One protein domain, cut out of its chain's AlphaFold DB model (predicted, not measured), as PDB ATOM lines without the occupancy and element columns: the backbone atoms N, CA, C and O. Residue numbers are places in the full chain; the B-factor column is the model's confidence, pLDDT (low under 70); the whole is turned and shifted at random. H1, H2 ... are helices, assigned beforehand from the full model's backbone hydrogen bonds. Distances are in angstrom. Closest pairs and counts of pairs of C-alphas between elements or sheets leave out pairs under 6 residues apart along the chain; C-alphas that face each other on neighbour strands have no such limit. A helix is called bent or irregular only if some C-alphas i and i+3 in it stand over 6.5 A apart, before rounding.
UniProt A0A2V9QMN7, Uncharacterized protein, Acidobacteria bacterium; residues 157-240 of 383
ATOM      1  N   ALA A 157     163.501 171.983  57.245       93.69
ATOM      2  CA  ALA A 157     164.456 172.839  57.942       93.69
ATOM      3  C   ALA A 157     165.766 172.111  58.304       93.69
ATOM      4  O   ALA A 157     166.846 172.694  58.162       93.69
ATOM      5  N   VAL A 158     165.706 170.837  58.711       93.44
ATOM      6  CA  VAL A 158     166.897 169.996  58.948       93.44
ATOM      7  C   VAL A 158     167.683 169.809  57.653       93.44
ATOM      8  O   VAL A 158     168.900 170.008  57.633       93.44
ATOM      9  N   LYS A 159     166.994 169.483  56.552       92.50
ATOM     10  CA  LYS A 159     167.614 169.321  55.234       92.50
ATOM     11  C   LYS A 159     168.310 170.606  54.786       92.50
ATOM     12  O   LYS A 159     169.487 170.559  54.439       92.50
ATOM     13  N   VAL A 160     167.624 171.748  54.836       92.88
ATOM     14  CA  VAL A 160     168.183 173.058  54.461       92.88
ATOM     15  C   VAL A 160     169.387 173.412  55.337       92.88
ATOM     16  O   VAL A 160     170.447 173.744  54.810       92.88
ATOM     17  N   THR A 161     169.267 173.263  56.659       92.31
ATOM     18  CA  THR A 161     170.358 173.559  57.601       92.31
ATOM     19  C   THR A 161     171.590 172.698  57.328       92.31
ATOM     20  O   THR A 161     172.700 173.215  57.320       92.31
ATOM     21  N   SER A 162     171.407 171.406  57.043       90.31
ATOM     22  CA  SER A 162     172.525 170.492  56.771       90.31
ATOM     23  C   SER A 162     173.341 170.851  55.525       90.31
ATOM     24  O   SER A 162     174.499 170.457  55.415       90.31
ATOM     25  N   VAL A 163     172.734 171.590  54.591       90.75
ATOM     26  CA  VAL A 163     173.375 172.027  53.348       90.75
ATOM     27  C   VAL A 163     174.007 173.408  53.509       90.75
ATOM     28  O   VAL A 163     175.100 173.628  52.997       90.75
ATOM     29  N   ILE A 164     173.320 174.333  54.185       92.31
ATOM     30  CA  ILE A 164     173.742 175.737  54.278       92.31
ATOM     31  C   ILE A 164     174.706 175.959  55.452       92.31
ATOM     32  O   ILE A 164     175.786 176.502  55.244       92.31
ATOM     33  N   ASP A 165     174.343 175.497  56.652       90.31
ATOM     34  CA  ASP A 165     175.048 175.776  57.911       90.31
ATOM     35  C   ASP A 165     175.291 174.466  58.702       90.31
ATOM     36  O   ASP A 165     174.734 174.278  59.791       90.31
ATOM     37  N   PRO A 166     176.098 173.515  58.188       90.25
ATOM     38  CA  PRO A 166     176.271 172.198  58.814       90.25
ATOM     39  C   PRO A 166     176.856 172.270  60.232       90.25
ATOM     40  O   PRO A 166     176.530 171.433  61.071       90.25
ATOM     41  N   GLU A 167     177.673 173.284  60.527       92.38
ATOM     42  CA  GLU A 167     178.229 173.521  61.868       92.38
ATOM     43  C   GLU A 167     177.146 173.907  62.893       92.38
ATOM     44  O   GLU A 167     177.268 173.596  64.077       92.38
ATOM     45  N   GLU A 168     176.048 174.528  62.447       92.81
ATOM     46  CA  GLU A 168     174.926 174.923  63.305       92.81
ATOM     47  C   GLU A 168     173.817 173.863  63.376       92.81
ATOM     48  O   GLU A 168     172.817 174.067  64.075       92.81
ATOM     49  N   LEU A 169     173.975 172.719  62.697       92.94
ATOM     50  CA  LEU A 169     172.934 171.695  62.579       92.94
ATOM     51  C   LEU A 169     172.412 171.243  63.944       92.94
ATOM     52  O   LEU A 169     171.197 171.172  64.139       92.94
ATOM     53  N   GLN A 170     173.298 170.993  64.908       94.25
ATOM     54  CA  GLN A 170     172.901 170.566  66.251       94.25
ATOM     55  C   GLN A 170     172.073 171.627  66.982       94.25
ATOM     56  O   GLN A 170     171.021 171.321  67.552       94.25
ATOM     57  N   LEU A 171     172.533 172.878  66.957       94.06
ATOM     58  CA  LEU A 171     171.871 173.985  67.639       94.06
ATOM     59  C   LEU A 171     170.492 174.255  67.023       94.06
ATOM     60  O   LEU A 171     169.485 174.260  67.734       94.06
ATOM     61  N   ARG A 172     170.433 174.405  65.696       94.25
ATOM     62  CA  ARG A 172     169.193 174.693  64.964       94.25
ATOM     63  C   ARG A 172     168.196 173.554  65.056       94.25
ATOM     64  O   ARG A 172     167.026 173.807  65.316       94.25
ATOM     65  N   THR A 173     168.638 172.306  64.933       93.81
ATOM     66  CA  THR A 173     167.750 171.142  65.078       93.81
ATOM     67  C   THR A 173     167.190 171.040  66.495       93.81
ATOM     68  O   THR A 173     166.024 170.696  66.670       93.81
ATOM     69  N   THR A 174     167.969 171.412  67.516       93.75
ATOM     70  CA  THR A 174     167.470 171.482  68.898       93.75
ATOM     71  C   THR A 174     166.379 172.545  69.053       93.75
ATOM     72  O   THR A 174     165.362 172.286  69.699       93.75
ATOM     73  N   PHE A 175     166.547 173.722  68.441       94.06
ATOM     74  CA  PHE A 175     165.509 174.755  68.430       94.06
ATOM     75  C   PHE A 175     164.265 174.329  67.649       94.06
ATOM     76  O   PHE A 175     163.163 174.454  68.181       94.06
ATOM     77  N   LEU A 176     164.440 173.750  66.459       93.44
ATOM     78  CA  LEU A 176     163.356 173.216  65.632       93.44
ATOM     79  C   LEU A 176     162.536 172.177  66.393       93.44
ATOM     80  O   LEU A 176     161.315 172.285  66.453       93.44
ATOM     81  N   ALA A 177     163.206 171.199  67.003       91.75
ATOM     82  CA  ALA A 177     162.558 170.127  67.746       91.75
ATOM     83  C   ALA A 177     161.680 170.662  68.882       91.75
ATOM     84  O   ALA A 177     160.539 170.235  69.036       91.75
ATOM     85  N   ARG A 178     162.176 171.649  69.636       91.19
ATOM     86  CA  ARG A 178     161.384 172.317  70.674       91.19
ATOM     87  C   ARG A 178     160.218 173.096  70.066       91.19
ATOM     88  O   ARG A 178     159.074 172.830  70.405       91.19
ATOM     89  N   SER A 179     160.500 174.027  69.155       91.62
ATOM     90  CA  SER A 179     159.495 174.944  68.608       91.62
ATOM     91  C   SER A 179     158.389 174.237  67.828       91.62
ATOM     92  O   SER A 179     157.272 174.734  67.806       91.62
ATOM     93  N   LEU A 180     158.669 173.087  67.210       91.25
ATOM     94  CA  LEU A 180     157.692 172.292  66.460       91.25
ATOM     95  C   LEU A 180     157.099 171.135  67.284       91.25
ATOM     96  O   LEU A 180     156.215 170.428  66.795       91.25
ATOM     97  N   ASN A 181     157.548 170.957  68.533       88.44
ATOM     98  CA  ASN A 181     157.176 169.847  69.410       88.44
ATOM     99  C   ASN A 181     157.411 168.474  68.732       88.44
ATOM    100  O   ASN A 181     156.506 167.653  68.573       88.44
ATOM    101  N   ILE A 182     158.652 168.263  68.282       87.31
ATOM    102  CA  ILE A 182     159.151 167.055  67.617       87.31
ATOM    103  C   ILE A 182     160.177 166.371  68.525       87.31
ATOM    104  O   ILE A 182     161.065 167.006  69.096       87.31
ATOM    105  N   LYS A 183     160.080 165.049  68.652       86.50
ATOM    106  CA  LYS A 183     161.046 164.229  69.376       86.50
ATOM    107  C   LYS A 183     162.394 164.262  68.661       86.50
ATOM    108  O   LYS A 183     162.493 163.933  67.485       86.50
ATOM    109  N   LEU A 184     163.439 164.584  69.416       85.56
ATOM    110  CA  LEU A 184     164.811 164.636  68.927       85.56
ATOM    111  C   LEU A 184     165.654 163.531  69.558       85.56
ATOM    112  O   LEU A 184     165.778 163.472  70.783       85.56
ATOM    113  N   ASP A 185     166.275 162.697  68.725       86.94
ATOM    114  CA  ASP A 185     167.319 161.782  69.175       86.94
ATOM    115  C   ASP A 185     168.679 162.485  69.145       86.94
ATOM    116  O   ASP A 185     169.293 162.686  68.097       86.94
ATOM    117  N   LYS A 186     169.154 162.882  70.328       87.88
ATOM    118  CA  LYS A 186     170.429 163.594  70.474       87.88
ATOM    119  C   LYS A 186     171.633 162.737  70.075       87.88
ATOM    120  O   LYS A 186     172.644 163.309  69.683       87.88
ATOM    121  N   GLN A 187     171.522 161.405  70.116       90.12
ATOM    122  CA  GLN A 187     172.610 160.502  69.719       90.12
ATOM    123  C   GLN A 187     172.894 160.573  68.214       90.12
ATOM    124  O   GLN A 187     173.963 160.168  67.760       90.12
ATOM    125  N   CYS A 188     171.967 161.122  67.420       91.88
ATOM    126  CA  CYS A 188     172.211 161.361  66.005       91.88
ATOM    127  C   CYS A 188     173.346 162.361  65.757       91.88
ATOM    128  O   CYS A 188     174.010 162.245  64.733       91.88
ATOM    129  N   PHE A 189     173.612 163.301  66.673       93.12
ATOM    130  CA  PHE A 189     174.709 164.266  66.516       93.12
ATOM    131  C   PHE A 189     176.091 163.666  66.807       93.12
ATOM    132  O   PHE A 189     177.090 164.203  66.343       93.12
ATOM    133  N   ASP A 190     176.148 162.527  67.503       92.56
ATOM    134  CA  ASP A 190     177.399 161.803  67.765       92.56
ATOM    135  C   ASP A 190     177.867 160.990  66.541       92.56
ATOM    136  O   ASP A 190     178.967 160.435  66.524       92.56
ATOM    137  N   LYS A 191     177.026 160.895  65.503       91.25
ATOM    138  CA  LYS A 191     177.333 160.186  64.257       91.25
ATOM    139  C   LYS A 191     178.203 161.029  63.315       91.25
ATOM    140  O   LYS A 191     178.183 162.262  63.396       91.25
ATOM    141  N   PRO A 192     178.911 160.390  62.361       92.06
ATOM    142  CA  PRO A 192     179.573 161.100  61.268       92.06
ATOM    143  C   PRO A 192     178.594 162.022  60.534       92.06
ATOM    144  O   PRO A 192     177.436 161.653  60.350       92.06
ATOM    145  N   SER A 193     179.054 163.187  60.068       86.38
ATOM    146  CA  SER A 193     178.206 164.224  59.444       86.38
ATOM    147  C   SER A 193     177.275 163.687  58.347       86.38
ATOM    148  O   SER A 193     176.100 164.043  58.304       86.38
ATOM    149  N   ALA A 194     177.767 162.762  57.517       87.25
ATOM    150  CA  ALA A 194     176.996 162.109  56.457       87.25
ATOM    151  C   ALA A 194     175.816 161.245  56.960       87.25
ATOM    152  O   ALA A 194     174.873 161.003  56.211       87.25
ATOM    153  N   GLU A 195     175.847 160.783  58.211       91.19
ATOM    154  CA  GLU A 195     174.819 159.931  58.825       91.19
ATOM    155  C   GLU A 195     173.859 160.698  59.746       91.19
ATOM    156  O   GLU A 195     172.817 160.158  60.127       91.19
ATOM    157  N   GLN A 196     174.171 161.951  60.097       90.31
ATOM    158  CA  GLN A 196     173.367 162.731  61.042       90.31
ATOM    159  C   GLN A 196     171.962 162.996  60.501       90.31
ATOM    160  O   GLN A 196     170.983 162.698  61.181       90.31
ATOM    161  N   VAL A 197     171.840 163.492  59.264       90.50
ATOM    162  CA  VAL A 197     170.530 163.776  58.652       90.50
ATOM    163  C   VAL A 197     169.686 162.505  58.512       90.50
ATOM    164  O   VAL A 197     168.581 162.505  59.049       90.50
ATOM    165  N   PRO A 198     170.175 161.399  57.905       91.19
ATOM    166  CA  PRO A 198     169.420 160.147  57.866       91.19
ATOM    167  C   PRO A 198     168.931 159.673  59.239       91.19
ATOM    168  O   PRO A 198     167.801 159.206  59.335       91.19
ATOM    169  N   CYS A 199     169.745 159.822  60.290       90.31
ATOM    170  CA  CYS A 199     169.364 159.478  61.662       90.31
ATOM    171  C   CYS A 199     168.256 160.394  62.208       90.31
ATOM    172  O   CYS A 199     167.257 159.908  62.732       90.31
ATOM    173  N   LEU A 200     168.397 161.715  62.035       87.12
ATOM    174  CA  LEU A 200     167.430 162.724  62.491       87.12
ATOM    175  C   LEU A 200     166.082 162.641  61.768       87.12
ATOM    176  O   LEU A 200     165.082 163.137  62.284       87.12
ATOM    177  N   THR A 201     166.065 162.039  60.577       85.12
ATOM    178  CA  THR A 201     164.876 161.837  59.743       85.12
ATOM    179  C   THR A 201     164.456 160.366  59.658       85.12
ATOM    180  O   THR A 201     163.760 159.964  58.719       85.12
ATOM    181  N   GLN A 202     164.929 159.513  60.568       78.75
ATOM    182  CA  GLN A 202     164.501 158.120  60.629       78.75
ATOM    183  C   GLN A 202     163.215 158.008  61.456       78.75
ATOM    184  O   GLN A 202     163.059 158.676  62.474       78.75
ATOM    185  N   ASN A 203     162.293 157.126  61.051       71.38
ATOM    186  CA  ASN A 203     161.027 156.876  61.758       71.38
ATOM    187  C   ASN A 203     160.164 158.138  61.957       71.38
ATOM    188  O   ASN A 203     159.551 158.321  63.006       71.38
ATOM    189  N   ASN A 204     160.102 158.984  60.925       69.69
ATOM    190  CA  ASN A 204     159.481 160.313  60.936       69.69
ATOM    191  C   ASN A 204     158.082 160.380  61.565       69.69
ATOM    192  O   ASN A 204     157.768 161.323  62.285       69.69
ATOM    193  N   GLU A 205     157.251 159.368  61.335       64.19
ATOM    194  CA  GLU A 205     155.871 159.325  61.832       64.19
ATOM    195  C   GLU A 205     155.791 159.149  63.356       64.19
ATOM    196  O   GLU A 205     154.824 159.575  63.976       64.19
ATOM    197  N   ALA A 206     156.824 158.574  63.980       62.16
ATOM    198  CA  ALA A 206     156.920 158.421  65.430       62.16
ATOM    199  C   ALA A 206     157.548 159.645  66.126       62.16
ATOM    200  O   ALA A 206     157.668 159.652  67.354       62.16
ATOM    201  N   LEU A 207     157.981 160.659  65.363       64.44
ATOM    202  CA  LEU A 207     158.666 161.834  65.904       64.44
ATOM    203  C   LEU A 207     157.700 162.895  66.442       64.44
ATOM    204  O   LEU A 207     158.097 163.697  67.281       64.44
ATOM    205  N   VAL A 208     156.451 162.929  65.979       68.69
ATOM    206  CA  VAL A 208     155.509 163.988  66.366       68.69
ATOM    207  C   VAL A 208     155.022 163.768  67.797       68.69
ATOM    208  O   VAL A 208     154.530 162.685  68.123       68.69
ATOM    209  N   LEU A 209     155.156 164.794  68.645       60.41
ATOM    210  CA  LEU A 209     154.652 164.790  70.018       60.41
ATOM    211  C   LEU A 209     153.282 165.475  70.105       60.41
ATOM    212  O   LEU A 209     152.934 166.352  69.302       60.41
ATOM    213  N   ASP A 210     152.511 165.054  71.106       60.53
ATOM    214  CA  ASP A 210     151.182 165.593  71.383       60.53
ATOM    215  C   ASP A 210     151.270 167.041  71.879       60.53
ATOM    216  O   ASP A 210     152.102 167.369  72.726       60.53
ATOM    217  N   ASP A 211     150.403 167.898  71.344       51.38
ATOM    218  CA  ASP A 211     150.220 169.286  71.781       51.38
ATOM    219  C   ASP A 211     148.947 169.452  72.637       51.38
ATOM    220  O   ASP A 211     148.752 170.484  73.271       51.38
ATOM    221  N   ALA A 212     148.093 168.425  72.774       49.19
ATOM    222  CA  ALA A 212     146.874 168.503  73.593       49.19
ATOM    223  C   ALA A 212     147.153 168.772  75.089       49.19
ATOM    224  O   ALA A 212     146.284 169.246  75.829       49.19
ATOM    225  N   HIS A 213     148.389 168.538  75.542       43.31
ATOM    226  CA  HIS A 213     148.848 168.878  76.889       43.31
ATOM    227  C   HIS A 213     148.938 170.391  77.159       43.31
ATOM    228  O   HIS A 213     148.848 170.797  78.319       43.31
ATOM    229  N   SER A 214     149.085 171.240  76.135       44.56
ATOM    230  CA  SER A 214     149.182 172.692  76.327       44.56
ATOM    231  C   SER A 214     147.812 173.342  76.572       44.56
ATOM    232  O   SER A 214     147.709 174.258  77.393       44.56
ATOM    233  N   GLN A 215     146.740 172.820  75.960       40.50
ATOM    234  CA  GLN A 215     145.371 173.326  76.146       40.50
ATOM    235  C   GLN A 215     144.704 172.820  77.436       40.50
ATOM    236  O   GLN A 215     144.037 173.590  78.132       40.50
ATOM    237  N   ASN A 216     144.927 171.558  77.820       44.41
ATOM    238  CA  ASN A 216     144.294 170.983  79.013       44.41
ATOM    239  C   ASN A 216     144.866 171.514  80.333       44.41
ATOM    240  O   ASN A 216     144.161 171.511  81.341       44.41
ATOM    241  N   MET A 217     146.101 172.023  80.365       40.69
ATOM    242  CA  MET A 217     146.683 172.566  81.597       40.69
ATOM    243  C   MET A 217     145.917 173.788  82.127       40.69
ATOM    244  O   MET A 217     145.730 173.899  83.334       40.69
ATOM    245  N   VAL A 218     145.416 174.673  81.257       45.22
ATOM    246  CA  VAL A 218     144.686 175.884  81.685       45.22
ATOM    247  C   VAL A 218     143.292 175.535  82.217       45.22
ATOM    248  O   VAL A 218     142.922 176.013  83.286       45.22
ATOM    249  N   ALA A 219     142.566 174.625  81.559       42.16
ATOM    250  CA  ALA A 219     141.274 174.123  82.043       42.16
ATOM    251  C   ALA A 219     141.397 173.326  83.360       42.16
ATOM    252  O   ALA A 219     140.514 173.383  84.223       42.16
ATOM    253  N   THR A 220     142.518 172.625  83.554       43.25
ATOM    254  CA  THR A 220     142.783 171.820  84.760       43.25
ATOM    255  C   THR A 220     143.251 172.686  85.936       43.25
ATOM    256  O   THR A 220     142.852 172.448  87.076       43.25
ATOM    257  N   LEU A 221     144.023 173.751  85.682       41.06
ATOM    258  CA  LEU A 221     144.435 174.716  86.713       41.06
ATOM    259  C   LEU A 221     143.256 175.539  87.252       41.06
ATOM    260  O   LEU A 221     143.275 175.937  88.413       41.06
ATOM    261  N   THR A 222     142.205 175.739  86.452       50.03
ATOM    262  CA  THR A 222     140.965 176.386  86.907       50.03
ATOM    263  C   THR A 222     140.003 175.452  87.644       50.03
ATOM    264  O   THR A 222     139.123 175.939  88.348       50.03
ATOM    265  N   THR A 223     140.146 174.126  87.506       51.72
ATOM    266  CA  THR A 223     139.194 173.138  88.063       51.72
ATOM    267  C   THR A 223     139.762 172.259  89.187       51.72
ATOM    268  O   THR A 223     139.009 171.530  89.826       51.72
ATOM    269  N   GLY A 224     141.051 172.385  89.527       43.62
ATOM    270  CA  GLY A 224     141.582 171.995  90.842       43.62
ATOM    271  C   GLY A 224     141.731 170.494  91.138       43.62
ATOM    272  O   GLY A 224     141.898 170.143  92.304       43.62
ATOM    273  N   ALA A 225     141.721 169.599  90.144       49.25
ATOM    274  CA  ALA A 225     141.835 168.151  90.379       49.25
ATOM    275  C   ALA A 225     143.067 167.509  89.691       49.25
ATOM    276  O   ALA A 225     142.950 166.950  88.603       49.25
ATOM    277  N   PRO A 226     144.264 167.531  90.315       45.28
ATOM    278  CA  PRO A 226     145.478 166.914  89.762       45.28
ATOM    279  C   PRO A 226     145.523 165.373  89.859       45.28
ATOM    280  O   PRO A 226     146.411 164.750  89.281       45.28
ATOM    281  N   THR A 227     144.599 164.730  90.581       45.44
ATOM    282  CA  THR A 227     144.636 163.276  90.841       45.44
ATOM    283  C   THR A 227     143.914 162.424  89.796       45.44
ATOM    284  O   THR A 227     144.241 161.245  89.662       45.44
ATOM    285  N   ASP A 228     142.989 162.995  89.022       51.78
ATOM    286  CA  ASP A 228     142.213 162.241  88.023       51.78
ATOM    287  C   ASP A 228     143.011 161.996  86.724       51.78
ATOM    288  O   ASP A 228     142.835 160.996  86.030       51.78
ATOM    289  N   LEU A 229     144.000 162.851  86.445       46.84
ATOM    290  CA  LEU A 229     144.841 162.746  85.250       46.84
ATOM    291  C   LEU A 229     145.762 161.511  85.289       46.84
ATOM    292  O   LEU A 229     145.912 160.813  84.292       46.84
ATOM    293  N   LEU A 230     146.332 161.179  86.454       43.56
ATOM    294  CA  LEU A 230     147.160 159.974  86.645       43.56
ATOM    295  C   LEU A 230     146.343 158.671  86.531       43.56
ATOM    296  O   LEU A 230     146.848 157.651  86.049       43.56
ATOM    297  N   ALA A 231     145.067 158.703  86.924       47.62
ATOM    298  CA  ALA A 231     144.139 157.585  86.761       47.62
ATOM    299  C   ALA A 231     143.685 157.418  85.295       47.62
ATOM    300  O   ALA A 231     143.591 156.294  84.793       47.62
ATOM    301  N   GLN A 232     143.480 158.517  84.564       47.50
ATOM    302  CA  GLN A 232     143.173 158.477  83.128       47.50
ATOM    303  C   GLN A 232     144.376 158.032  82.285       47.50
ATOM    304  O   GLN A 232     144.231 157.209  81.381       47.50
ATOM    305  N   LEU A 233     145.585 158.479  82.634       42.00
ATOM    306  CA  LEU A 233     146.818 158.038  81.979       42.00
ATOM    307  C   LEU A 233     147.033 156.527  82.139       42.00
ATOM    308  O   LEU A 233     147.330 155.848  81.164       42.00
ATOM    309  N   SER A 234     146.821 155.975  83.336       42.12
ATOM    310  CA  SER A 234     147.021 154.538  83.592       42.12
ATOM    311  C   SER A 234     145.922 153.623  83.029       42.12
ATOM    312  O   SER A 234     146.170 152.431  82.832       42.12
ATOM    313  N   SER A 235     144.727 154.153  82.748       40.91
ATOM    314  CA  SER A 235     143.589 153.385  82.217       40.91
ATOM    315  C   SER A 235     143.502 153.364  80.686       40.91
ATOM    316  O   SER A 235     142.762 152.548  80.132       40.91
ATOM    317  N   THR A 236     144.292 154.182  79.982       46.81
ATOM    318  CA  THR A 236     144.411 154.083  78.520       46.81
ATOM    319  C   THR A 236     145.292 152.893  78.103       46.81
ATOM    320  O   THR A 236     146.436 152.774  78.550       46.81
ATOM    321  N   PRO A 237     144.820 152.005  77.202       40.06
ATOM    322  CA  PRO A 237     145.631 150.908  76.657       40.06
ATOM    323  C   PRO A 237     146.945 151.380  76.007       40.06
ATOM    324  O   PRO A 237     147.929 150.641  75.987       40.06
ATOM    325  N   SER A 238     146.974 152.628  75.535       42.16
ATOM    326  CA  SER A 238     148.115 153.324  74.932       42.16
ATOM    327  C   SER A 238     149.295 153.507  75.894       42.16
ATOM    328  O   SER A 238     150.444 153.490  75.463       42.16
ATOM    329  N   ALA A 239     149.043 153.631  77.202       37.16
ATOM    330  CA  ALA A 239     150.091 153.868  78.195       37.16
ATOM    331  C   ALA A 239     150.861 152.597  78.600       37.16
ATOM    332  O   ALA A 239     151.949 152.685  79.168       37.16
ATOM    333  N   ARG A 240     150.332 151.400  78.301       35.62
ATOM    334  CA  ARG A 240     150.955 150.117  78.681       35.62
ATOM    335  C   ARG A 240     151.923 149.541  77.642       35.62
ATOM    336  O   ARG A 240     152.722 148.686  78.008       35.62
TER     337      ARG A 240
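Overview. This is residues 157 to 240 of the 383 residues of an uncharacterized protein of Acidobacteria bacterium (UniProt A0A2V9QMN7). Four helices, H1 to H4, gather at one end, the hairpin H1 and H2 beside H3 and H4; from there a long link leads out to an arm, H5 and H6, folded as an open V. This is 84 residues with six named helices, H1 to H6 in order, and no named strand: all helix. It is only just loose, close to extended, with a radius of gyration of the C-alphas of 17.5 A and spans of 48, 27 and 18 A.

Along the chain. Find C-alpha 157 at (164.456, 172.839, 57.942), where H1, residues 157 to 164, begins. Next come H2, 166 to 179, 19.6 A, irregular with C-alphas 167 and 170 7.5 A apart; H3, 186 to 190; and H4, 193 to 200, irregular with C-alphas 194 and 197 7.0 A apart. Then read H5, 212 to 223, 17.0 A, and H6, 227 to 235, 13.2 A, ending at (143.589, 153.385, 82.217).

Arrangement. H1 and H2 touch as a hairpin, opposite ways at a shallow tilt of 16 degrees; their closest C-alphas, Thr 161 and Leu 169, are 5.9 A apart. H1 and H4 only just touch, with 3 pairs of C-alphas within 8 A, the closest Lys 159 and Val 197 at 7.1 A. H3 touches H4, closest C-alphas Cys 188 and Gln 196, 5.3 A. H5 and H6 are apart. Every O i to N i+4 pair is within hydrogen-bond range in H1, against 8 of 10 in H2, 0 of 1 in H3 with 2 of 2 O i to N i+3 pairs, 2 of 4 in H4, 5 of 8 in H5 and 4 of 5 in H6.

Size, cuts and confidence. The C-alphas of Ala 194 and Thr 223, the two farthest apart, are 50.5 A apart. The printed part has no cut; the link H4 to H5 is long, and pLDDT is under 70 at residues 204 to 240.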